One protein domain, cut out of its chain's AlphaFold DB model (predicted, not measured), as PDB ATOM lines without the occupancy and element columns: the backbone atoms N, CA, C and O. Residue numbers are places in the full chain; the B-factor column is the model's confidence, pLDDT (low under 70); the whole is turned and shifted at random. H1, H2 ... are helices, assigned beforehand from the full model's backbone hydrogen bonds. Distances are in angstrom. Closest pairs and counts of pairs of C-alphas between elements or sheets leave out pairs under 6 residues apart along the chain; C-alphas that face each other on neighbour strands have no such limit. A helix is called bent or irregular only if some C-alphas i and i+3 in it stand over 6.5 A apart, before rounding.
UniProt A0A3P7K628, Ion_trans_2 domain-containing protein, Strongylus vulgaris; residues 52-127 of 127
ATOM      1  N   ALA A  52       4.340  62.446 -50.627       85.75
ATOM      2  CA  ALA A  52       3.757  61.842 -51.826       85.75
ATOM      3  C   ALA A  52       3.231  60.413 -51.582       85.75
ATOM      4  O   ALA A  52       2.167  60.054 -52.085       85.75
ATOM      5  N   GLY A  53       3.937  59.606 -50.779       83.69
ATOM      6  CA  GLY A  53       3.509  58.250 -50.433       83.69
ATOM      7  C   GLY A  53       2.254  58.234 -49.558       83.69
ATOM      8  O   GLY A  53       1.378  57.395 -49.755       83.69
ATOM      9  N   GLN A  54       2.122  59.194 -48.642       86.25
ATOM     10  CA  GLN A  54       0.925  59.349 -47.812       86.25
ATOM     11  C   GLN A  54      -0.309  59.684 -48.654       86.25
ATOM     12  O   GLN A  54      -1.336  59.019 -48.520       86.25
ATOM     13  N   TRP A  55      -0.200  60.641 -49.581       91.12
ATOM     14  CA  TRP A  55      -1.289  60.969 -50.509       91.12
ATOM     15  C   TRP A  55      -1.706  59.775 -51.372       91.12
ATOM     16  O   TRP A  55      -2.900  59.532 -51.551       91.12
ATOM     17  N   PHE A  56      -0.741  58.989 -51.854       88.69
ATOM     18  CA  PHE A  56      -1.027  57.778 -52.619       88.69
ATOM     19  C   PHE A  56      -1.811  56.743 -51.797       88.69
ATOM     20  O   PHE A  56      -2.812  56.209 -52.274       88.69
ATOM     21  N   VAL A  57      -1.409  56.501 -50.544       88.69
ATOM     22  CA  VAL A  57      -2.101  55.564 -49.642       88.69
ATOM     23  C   VAL A  57      -3.515  56.041 -49.299       88.69
ATOM     24  O   VAL A  57      -4.427  55.220 -49.230       88.69
ATOM     25  N   ILE A  58      -3.728  57.352 -49.145       88.81
ATOM     26  CA  ILE A  58      -5.061  57.925 -48.909       88.81
ATOM     27  C   ILE A  58      -5.988  57.648 -50.101       88.81
ATOM     28  O   ILE A  58      -7.081  57.114 -49.915       88.81
ATOM     29  N   ILE A  59      -5.547  57.952 -51.328       91.06
ATOM     30  CA  ILE A  59      -6.335  57.706 -52.550       91.06
ATOM     31  C   ILE A  59      -6.608  56.207 -52.723       91.06
ATOM     32  O   ILE A  59      -7.735  55.811 -53.025       91.06
ATOM     33  N   TYR A  60      -5.597  55.370 -52.480       89.44
ATOM     34  CA  TYR A  60      -5.738  53.918 -52.483       89.44
ATOM     35  C   TYR A  60      -6.817  53.466 -51.489       89.44
ATOM     36  O   TYR A  60      -7.719  52.723 -51.866       89.44
ATOM     37  N   GLY A  61      -6.796  53.967 -50.251       86.88
ATOM     38  CA  GLY A  61      -7.807  53.656 -49.240       86.88
ATOM     39  C   GLY A  61      -9.226  54.024 -49.683       86.88
ATOM     40  O   GLY A  61     -10.129  53.194 -49.590       86.88
ATOM     41  N   PHE A  62      -9.425  55.224 -50.236       88.81
ATOM     42  CA  PHE A  62     -10.742  55.674 -50.701       88.81
ATOM     43  C   PHE A  62     -11.340  54.808 -51.810       88.81
ATOM     44  O   PHE A  62     -12.558  54.662 -51.870       88.81
ATOM     45  N   ILE A  63     -10.509  54.238 -52.682       89.38
ATOM     46  CA  ILE A  63     -10.967  53.373 -53.773       89.38
ATOM     47  C   ILE A  63     -11.165  51.941 -53.276       89.38
ATOM     48  O   ILE A  63     -12.181  51.312 -53.569       89.38
ATOM     49  N   PHE A  64     -10.211  51.413 -52.510       85.88
ATOM     50  CA  PHE A  64     -10.243  50.017 -52.100       85.88
ATOM     51  C   PHE A  64     -11.313  49.740 -51.049       85.88
ATOM     52  O   PHE A  64     -12.015  48.753 -51.199       85.88
ATOM     53  N   VAL A  65     -11.525  50.606 -50.054       86.62
ATOM     54  CA  VAL A  65     -12.553  50.394 -49.015       86.62
ATOM     55  C   VAL A  65     -13.958  50.113 -49.591       86.62
ATOM     56  O   VAL A  65     -14.536  49.080 -49.241       86.62
ATOM     57  N   PRO A  66     -14.534  50.940 -50.489       87.94
ATOM     58  CA  PRO A  66     -15.849  50.656 -51.063       87.94
ATOM     59  C   PRO A  66     -15.843  49.421 -51.973       87.94
ATOM     60  O   PRO A  66     -16.807  48.655 -51.960       87.94
ATOM     61  N   LEU A  67     -14.762  49.186 -52.724       88.25
ATOM     62  CA  LEU A  67     -14.630  47.989 -53.557       88.25
ATOM     63  C   LEU A  67     -14.612  46.713 -52.708       88.25
ATOM     64  O   LEU A  67     -15.335  45.768 -53.017       88.25
ATOM     65  N   THR A  68     -13.858  46.701 -51.607       87.62
ATOM     66  CA  THR A  68     -13.806  45.588 -50.651       87.62
ATOM     67  C   THR A  68     -15.185  45.267 -50.111       87.62
ATOM     68  O   THR A  68     -15.557  44.101 -50.058       87.62
ATOM     69  N   LEU A  69     -15.968  46.281 -49.735       87.06
ATOM     70  CA  LEU A  69     -17.317  46.075 -49.204       87.06
ATOM     71  C   LEU A  69     -18.232  45.373 -50.216       87.06
ATOM     72  O   LEU A  69     -18.964  44.452 -49.849       87.06
ATOM     73  N   VAL A  70     -18.163  45.764 -51.492       91.75
ATOM     74  CA  VAL A  70     -18.926  45.114 -52.568       91.75
ATOM     75  C   VAL A  70     -18.450  43.677 -52.779       91.75
ATOM     76  O   VAL A  70     -19.265  42.756 -52.790       91.75
ATOM     77  N   VAL A  71     -17.136  43.464 -52.864       90.94
ATOM     78  CA  VAL A  71     -16.547  42.132 -53.064       90.94
ATOM     79  C   VAL A  71     -16.879  41.197 -51.904       90.94
ATOM     80  O   VAL A  71     -17.279  40.060 -52.130       90.94
ATOM     81  N   VAL A  72     -16.771  41.659 -50.657       89.88
ATOM     82  CA  VAL A  72     -17.089  40.862 -49.464       89.88
ATOM     83  C   VAL A  72     -18.565  40.483 -49.435       89.88
ATOM     84  O   VAL A  72     -18.888  39.348 -49.090       89.88
ATOM     85  N   ARG A  73     -19.469  41.385 -49.836       91.25
ATOM     86  CA  ARG A  73     -20.897  41.065 -49.953       91.25
ATOM     87  C   ARG A  73     -21.130  39.942 -50.959       91.25
ATOM     88  O   ARG A  73     -21.826  38.978 -50.643       91.25
ATOM     89  N   ASP A  74     -20.542  40.054 -52.141       93.00
ATOM     90  CA  ASP A  74     -20.764  39.101 -53.227       93.00
ATOM     91  C   ASP A  74     -20.101  37.743 -52.915       93.00
ATOM     92  O   ASP A  74     -20.715  36.688 -53.098       93.00
ATOM     93  N   LEU A  75     -18.898  37.753 -52.327       92.94
ATOM     94  CA  LEU A  75     -18.242  36.560 -51.779       92.94
ATOM     95  C   LEU A  75     -19.071  35.923 -50.663       92.94
ATOM     96  O   LEU A  75     -19.205  34.701 -50.625       92.94
ATOM     97  N   GLY A  76     -19.659  36.728 -49.776       91.19
ATOM     98  CA  GLY A  76     -20.536  36.264 -48.707       91.19
ATOM     99  C   GLY A  76     -21.783  35.571 -49.251       91.19
ATOM    100  O   GLY A  76     -22.119  34.474 -48.812       91.19
ATOM    101  N   GLN A  77     -22.434  36.152 -50.261       92.19
ATOM    102  CA  GLN A  77     -23.570  35.525 -50.940       92.19
ATOM    103  C   GLN A  77     -23.172  34.220 -51.629       92.19
ATOM    104  O   GLN A  77     -23.862  33.211 -51.487       92.19
ATOM    105  N   TRP A  78     -22.044  34.206 -52.339       93.81
ATOM    106  CA  TRP A  78     -21.556  33.000 -53.000       93.81
ATOM    107  C   TRP A  78     -21.210  31.896 -51.995       93.81
ATOM    108  O   TRP A  78     -21.607  30.744 -52.187       93.81
ATOM    109  N   ALA A  79     -20.554  32.250 -50.888       92.25
ATOM    110  CA  ALA A  79     -20.253  31.339 -49.792       92.25
ATOM    111  C   ALA A  79     -21.537  30.778 -49.169       92.25
ATOM    112  O   ALA A  79     -21.662  29.563 -49.042       92.25
ATOM    113  N   LEU A  80     -22.522  31.626 -48.856       89.88
ATOM    114  CA  LEU A  80     -23.826  31.209 -48.327       89.88
ATOM    115  C   LEU A  80     -24.540  30.241 -49.276       89.88
ATOM    116  O   LEU A  80     -24.957  29.165 -48.851       89.88
ATOM    117  N   LEU A  81     -24.626  30.566 -50.569       89.00
ATOM    118  CA  LEU A  81     -25.216  29.680 -51.576       89.00
ATOM    119  C   LEU A  81     -24.444  28.361 -51.697       89.00
ATOM    120  O   LEU A  81     -25.056  27.303 -51.869       89.00
ATOM    121  N   GLY A  82     -23.116  28.414 -51.593       89.75
ATOM    122  CA  GLY A  82     -22.244  27.249 -51.510       89.75
ATOM    123  C   GLY A  82     -22.598  26.372 -50.312       89.75
ATOM    124  O   GLY A  82     -22.907  25.195 -50.492       89.75
ATOM    125  N   PHE A  83     -22.651  26.950 -49.111       88.44
ATOM    126  CA  PHE A  83     -23.024  26.254 -47.881       88.44
ATOM    127  C   PHE A  83     -24.428  25.657 -47.959       88.44
ATOM    128  O   PHE A  83     -24.601  24.483 -47.636       88.44
ATOM    129  N   THR A  84     -25.422  26.398 -48.453       86.50
ATOM    130  CA  THR A  84     -26.790  25.893 -48.617       86.50
ATOM    131  C   THR A  84     -26.858  24.762 -49.642       86.50
ATOM    132  O   THR A  84     -27.515  23.753 -49.390       86.50
ATOM    133  N   LYS A  85     -26.159  24.867 -50.781       84.81
ATOM    134  CA  LYS A  85     -26.099  23.788 -51.785       84.81
ATOM    135  C   LYS A  85     -25.396  22.551 -51.248       84.81
ATOM    136  O   LYS A  85     -25.856  21.443 -51.518       84.81
ATOM    137  N   VAL A  86     -24.296  22.730 -50.517       87.44
ATOM    138  CA  VAL A  86     -23.592  21.634 -49.847       87.44
ATOM    139  C   VAL A  86     -24.548  20.982 -48.863       87.44
ATOM    140  O   VAL A  86     -24.853  19.814 -49.061       87.44
ATOM    141  N   TYR A  87     -25.121  21.737 -47.923       81.88
ATOM    142  CA  TYR A  87     -26.100  21.257 -46.945       81.88
ATOM    143  C   TYR A  87     -27.257  20.490 -47.600       81.88
ATOM    144  O   TYR A  87     -27.553  19.360 -47.211       81.88
ATOM    145  N   ALA A  88     -27.863  21.052 -48.649       80.75
ATOM    146  CA  ALA A  88     -28.933  20.407 -49.399       80.75
ATOM    147  C   ALA A  88     -28.459  19.106 -50.067       80.75
ATOM    148  O   ALA A  88     -29.153  18.093 -49.998       80.75
ATOM    149  N   LYS A  89     -27.266  19.080 -50.675       84.75
ATOM    150  CA  LYS A  89     -26.698  17.856 -51.260       84.75
ATOM    151  C   LYS A  89     -26.394  16.799 -50.202       84.75
ATOM    152  O   LYS A  89     -26.714  15.633 -50.439       84.75
ATOM    153  N   THR A  90     -25.810  17.160 -49.058       81.12
ATOM    154  CA  THR A  90     -25.539  16.210 -47.967       81.12
ATOM    155  C   THR A  90     -26.842  15.643 -47.421       81.12
ATOM    156  O   THR A  90     -26.958  14.427 -47.276       81.12
ATOM    157  N   LEU A  91     -27.855  16.491 -47.222       76.06
ATOM    158  CA  LEU A  91     -29.187  16.090 -46.778       76.06
ATOM    159  C   LEU A  91     -29.866  15.146 -47.776       76.06
ATOM    160  O   LEU A  91     -30.381  14.099 -47.389       76.06
ATOM    161  N   LEU A  92     -29.841  15.478 -49.069       79.31
ATOM    162  CA  LEU A  92     -30.441  14.656 -50.122       79.31
ATOM    163  C   LEU A  92     -29.703  13.327 -50.307       79.31
ATOM    164  O   LEU A  92     -30.352  12.300 -50.501       79.31
ATOM    165  N   LYS A  93     -28.366  13.312 -50.211       78.94
ATOM    166  CA  LYS A  93     -27.563  12.080 -50.256       78.94
ATOM    167  C   LYS A  93     -27.875  11.187 -49.059       78.94
ATOM    168  O   LYS A  93     -28.130   9.999 -49.237       78.94
ATOM    169  N   TYR A  94     -27.935  11.768 -47.864       73.06
ATOM    170  CA  TYR A  94     -28.306  11.064 -46.643       73.06
ATOM    171  C   TYR A  94     -29.742  10.520 -46.709       73.06
ATOM    172  O   TYR A  94     -29.996   9.370 -46.355       73.06
ATOM    173  N   ARG A  95     -30.678  11.292 -47.275       69.25
ATOM    174  CA  ARG A  95     -32.067  10.874 -47.519       69.25
ATOM    175  C   ARG A  95     -32.171   9.741 -48.540       69.25
ATOM    176  O   ARG A  95     -32.959   8.823 -48.332       69.25
ATOM    177  N   ARG A  96     -31.376   9.778 -49.617       75.00
ATOM    178  CA  ARG A  96     -31.305   8.698 -50.617       75.00
ATOM    179  C   ARG A  96     -30.805   7.398 -49.985       75.00
ATOM    180  O   ARG A  96     -31.282   6.334 -50.353       75.00
ATOM    181  N   TRP A  97     -29.917   7.499 -48.998       70.12
ATOM    182  CA  TRP A  97     -29.450   6.361 -48.210       70.12
ATOM    183  C   TRP A  97     -30.494   5.859 -47.194       70.12
ATOM    184  O   TRP A  97     -30.593   4.660 -46.969       70.12
ATOM    185  N   ARG A  98     -31.317   6.750 -46.615       65.56
ATOM    186  CA  ARG A  98     -32.330   6.401 -45.596       65.56
ATOM    187  C   ARG A  98     -33.744   6.084 -46.114       65.56
ATOM    188  O   ARG A  98     -34.611   5.751 -45.309       65.56
ATOM    189  N   GLY A  99     -34.005   6.181 -47.418       62.94
ATOM    190  CA  GLY A  99     -35.189   5.592 -48.064       62.94
ATOM    191  C   GLY A  99     -36.574   6.068 -47.588       62.94
ATOM    192  O   GLY A  99     -37.543   5.342 -47.792       62.94
ATOM    193  N   ARG A 100     -36.725   7.251 -46.963       57.50
ATOM    194  CA  ARG A 100     -38.024   7.692 -46.403       57.50
ATOM    195  C   ARG A 100     -38.503   9.047 -46.948       57.50
ATOM    196  O   ARG A 100     -37.766  10.034 -46.988       57.50
ATOM    197  N   LYS A 101     -39.760   9.069 -47.415       54.38
ATOM    198  CA  LYS A 101     -40.554  10.259 -47.767       54.38
ATOM    199  C   LYS A 101     -41.227  10.787 -46.496       54.38
ATOM    200  O   LYS A 101     -42.008  10.057 -45.905       54.38
ATOM    201  N   SER A 102     -40.958  12.034 -46.120       57.59
ATOM    202  CA  SER A 102     -41.968  13.063 -45.821       57.59
ATOM    203  C   SER A 102     -41.275  14.251 -45.166       57.59
ATOM    204  O   SER A 102     -40.628  14.117 -44.136       57.59
ATOM    205  N   GLU A 103     -41.424  15.409 -45.788       63.34
ATOM    206  CA  GLU A 103     -40.959  16.697 -45.297       63.34
ATOM    207  C   GLU A 103     -41.751  17.068 -44.034       63.34
ATOM    208  O   GLU A 103     -42.945  17.348 -44.091       63.34
ATOM    209  N   LYS A 104     -41.112  17.007 -42.866       52.62
ATOM    210  CA  LYS A 104     -41.610  17.671 -41.659       52.62
ATOM    211  C   LYS A 104     -40.656  18.826 -41.404       52.62
ATOM    212  O   LYS A 104     -39.472  18.579 -41.193       52.62
ATOM    213  N   ASN A 105     -41.160  20.062 -41.378       58.75
ATOM    214  CA  ASN A 105     -40.376  21.268 -41.056       58.75
ATOM    215  C   ASN A 105     -39.513  21.099 -39.783       58.75
ATOM    216  O   ASN A 105     -38.446  21.691 -39.664       58.75
ATOM    217  N   ASN A 106     -39.910  20.196 -38.878       58.41
ATOM    218  CA  ASN A 106     -39.172  19.843 -37.663       58.41
ATOM    219  C   ASN A 106     -37.904  18.982 -37.883       58.41
ATOM    220  O   ASN A 106     -37.022  18.997 -37.027       58.41
ATOM    221  N   GLU A 107     -37.770  18.224 -38.979       59.44
ATOM    222  CA  GLU A 107     -36.561  17.417 -39.250       59.44
ATOM    223  C   GLU A 107     -35.406  18.258 -39.802       59.44
ATOM    224  O   GLU A 107     -34.255  18.039 -39.419       59.44
ATOM    225  N   VAL A 108     -35.706  19.259 -40.635       60.81
ATOM    226  CA  VAL A 108     -34.695  20.180 -41.182       60.81
ATOM    227  C   VAL A 108     -34.059  21.013 -40.060       60.81
ATOM    228  O   VAL A 108     -32.863  21.281 -40.099       60.81
ATOM    229  N   ILE A 109     -34.830  21.327 -39.008       61.38
ATOM    230  CA  ILE A 109     -34.357  22.031 -37.804       61.38
ATOM    231  C   ILE A 109     -33.555  21.099 -36.872       61.38
ATOM    232  O   ILE A 109     -32.582  21.528 -36.258       61.38
ATOM    233  N   ARG A 110     -33.896  19.805 -36.779       62.66
ATOM    234  CA  ARG A 110     -33.202  18.856 -35.880       62.66
ATOM    235  C   ARG A 110     -31.802  18.452 -36.344       62.66
ATOM    236  O   ARG A 110     -30.949  18.178 -35.506       62.66
ATOM    237  N   LEU A 111     -31.540  18.406 -37.647       66.69
ATOM    238  CA  LEU A 111     -30.230  18.008 -38.180       66.69
ATOM    239  C   LEU A 111     -29.073  18.960 -37.813       66.69
ATOM    240  O   LEU A 111     -28.053  18.456 -37.342       66.69
ATOM    241  N   PRO A 112     -29.189  20.298 -37.947       70.62
ATOM    242  CA  PRO A 112     -28.149  21.212 -37.476       70.62
ATOM    243  C   PRO A 112     -27.990  21.180 -35.947       70.62
ATOM    244  O   PRO A 112     -26.873  21.332 -35.460       70.62
ATOM    245  N   ILE A 113     -29.054  20.896 -35.185       76.25
ATOM    246  CA  ILE A 113     -28.972  20.716 -33.722       76.25
ATOM    247  C   ILE A 113     -28.138  19.478 -33.363       76.25
ATOM    248  O   ILE A 113     -27.286  19.546 -32.489       76.25
ATOM    249  N   ILE A 114     -28.322  18.352 -34.056       72.88
ATOM    250  CA  ILE A 114     -27.541  17.136 -33.776       72.88
ATOM    251  C   ILE A 114     -26.079  17.309 -34.206       72.88
ATOM    252  O   ILE A 114     -25.179  16.884 -33.487       72.88
ATOM    253  N   ILE A 115     -25.824  17.962 -35.345       78.81
ATOM    254  CA  ILE A 115     -24.457  18.245 -35.807       78.81
ATOM    255  C   ILE A 115     -23.750  19.210 -34.843       78.81
ATOM    256  O   ILE A 115     -22.615  18.951 -34.458       78.81
ATOM    257  N   SER A 116     -24.421  20.279 -34.399       75.50
ATOM    258  CA  SER A 116     -23.859  21.215 -33.410       75.50
ATOM    259  C   SER A 116     -23.647  20.566 -32.039       75.50
ATOM    260  O   SER A 116     -22.604  20.784 -31.428       75.50
ATOM    261  N   ALA A 117     -24.563  19.709 -31.584       79.06
ATOM    262  CA  ALA A 117     -24.395  18.945 -30.349       79.06
ATOM    263  C   ALA A 117     -23.212  17.966 -30.429       79.06
ATOM    264  O   ALA A 117     -22.430  17.881 -29.486       79.06
ATOM    265  N   LEU A 118     -23.025  17.272 -31.557       81.00
ATOM    266  CA  LEU A 118     -21.877  16.382 -31.763       81.00
ATOM    267  C   LEU A 118     -20.545  17.141 -31.783       81.00
ATOM    268  O   LEU A 118     -19.574  16.669 -31.199       81.00
ATOM    269  N   ILE A 119     -20.502  18.320 -32.410       83.44
ATOM    270  CA  ILE A 119     -19.306  19.176 -32.413       83.44
ATOM    271  C   ILE A 119     -18.989  19.666 -30.992       83.44
ATOM    272  O   ILE A 119     -17.833  19.598 -30.578       83.44
ATOM    273  N   MET A 120     -19.998  20.089 -30.219       81.94
ATOM    274  CA  MET A 120     -19.808  20.496 -28.819       81.94
ATOM    275  C   MET A 120     -19.293  19.349 -27.944       81.94
ATOM    276  O   MET A 120     -18.351  19.543 -27.182       81.94
ATOM    277  N   ILE A 121     -19.859  18.147 -28.083       85.50
ATOM    278  CA  ILE A 121     -19.402  16.958 -27.347       85.50
ATOM    279  C   ILE A 121     -17.964  16.585 -27.744       85.50
ATOM    280  O   ILE A 121     -17.172  16.181 -26.895       85.50
ATOM    281  N   GLY A 122     -17.605  16.739 -29.021       82.25
ATOM    282  CA  GLY A 122     -16.245  16.506 -29.507       82.25
ATOM    283  C   GLY A 122     -15.223  17.494 -28.940       82.25
ATOM    284  O   GLY A 122     -14.150  17.075 -28.522       82.25
ATOM    285  N   MET A 123     -15.565  18.786 -28.870       80.00
ATOM    286  CA  MET A 123     -14.702  19.805 -28.256       80.00
ATOM    287  C   MET A 123     -14.540  19.610 -26.747       80.00
ATOM    288  O   MET A 123     -13.445  19.802 -26.235       80.00
ATOM    289  N   PHE A 124     -15.602  19.210 -26.043       79.19
ATOM    290  CA  PHE A 124     -15.559  19.001 -24.594       79.19
ATOM    291  C   PHE A 124     -14.721  17.781 -24.187       79.19
ATOM    292  O   PHE A 124     -14.113  17.791 -23.131       79.19
ATOM    293  N   ASN A 125     -14.654  16.743 -25.029       73.69
ATOM    294  CA  ASN A 125     -13.788  15.579 -24.793       73.69
ATOM    295  C   ASN A 125     -12.308  15.820 -25.152       73.69
ATOM    296  O   ASN A 125     -11.476  14.962 -24.869       73.69
ATOM    297  N   PHE A 126     -11.986  16.926 -25.828       69.56
ATOM    298  CA  PHE A 126     -10.616  17.280 -26.224       69.56
ATOM    299  C   PHE A 126      -9.973  18.326 -25.290       69.56
ATOM    300  O   PHE A 126      -8.806  18.668 -25.467       69.56
ATOM    301  N   LEU A 127     -10.735  18.835 -24.318       59.16
ATOM    302  CA  LEU A 127     -10.315  19.793 -23.291       59.16
ATOM    303  C   LEU A 127     -10.043  19.052 -21.976       59.16
ATOM    304  O   LEU A 127      -9.045  19.407 -21.315       59.16
TER     305      LEU A 127
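This is residues 52 to 127 of the 127 residues of the protein "Ion_trans_2 domain-containing protein" of Strongylus vulgaris (UniProt A0A3P7K628). One very long helix, H1, makes the longest axis, and a shorter helix, H2, leads off at a wide angle near its far end, so that the two make a loose L with no C-alpha contact within 8 A between them. The short loop of residues 99 to 104 turns the corner, folding back from the end of H1 to the start of H2, and most of both helices sticks out free. The printed part has 76 residues with two named helices, H1 then H2, and no named strand; the class is all helix. The whole is extended, with a radius of gyration of the C-alphas of 21.6 A, and flat, with spans of 67 by 36 by 19 A.

H1 covers residues 52 to 98 and is 66.4 A long from first to last C-alpha. It begins at C-alpha 52, (3.757, 61.842, -51.826), and ends at C-alpha 98, (-32.330, 6.401, -45.596). H1 has a kink of 33 degrees near residue 65; it is neither bent nor irregular, but only just: C-alphas 63 and 66 are 6.2 A apart. H2 covers residues 105 to 124, 29.9 A long, and ends at C-alpha 124, (-15.559, 19.001, -24.594). It too is neither bent nor irregular, but only just: C-alphas 109 and 112 are 6.3 A apart.

H1 runs mainly toward lower y and also toward lower x, while H2 runs mainly toward higher x and also toward higher z. H1 and H2 are apart, and a short link of 6 residues joins them. Residues 52 to 86, 92 to 107 and 113 to 127 stand free. Of the O i to N i+4 pairs, 42 of 43 in H1 and 13 of 16 in H2 are within hydrogen-bond range.

The two C-alphas farthest apart, those of Ala 52 and Arg 100, are 68.6 A apart. The printed part has no cut, and it ends at residue 127, the chain's last residue. The mean pLDDT of the printed part is 79.4; residue 95, residues 98 to 111 and residues 126 to 127 are under 70.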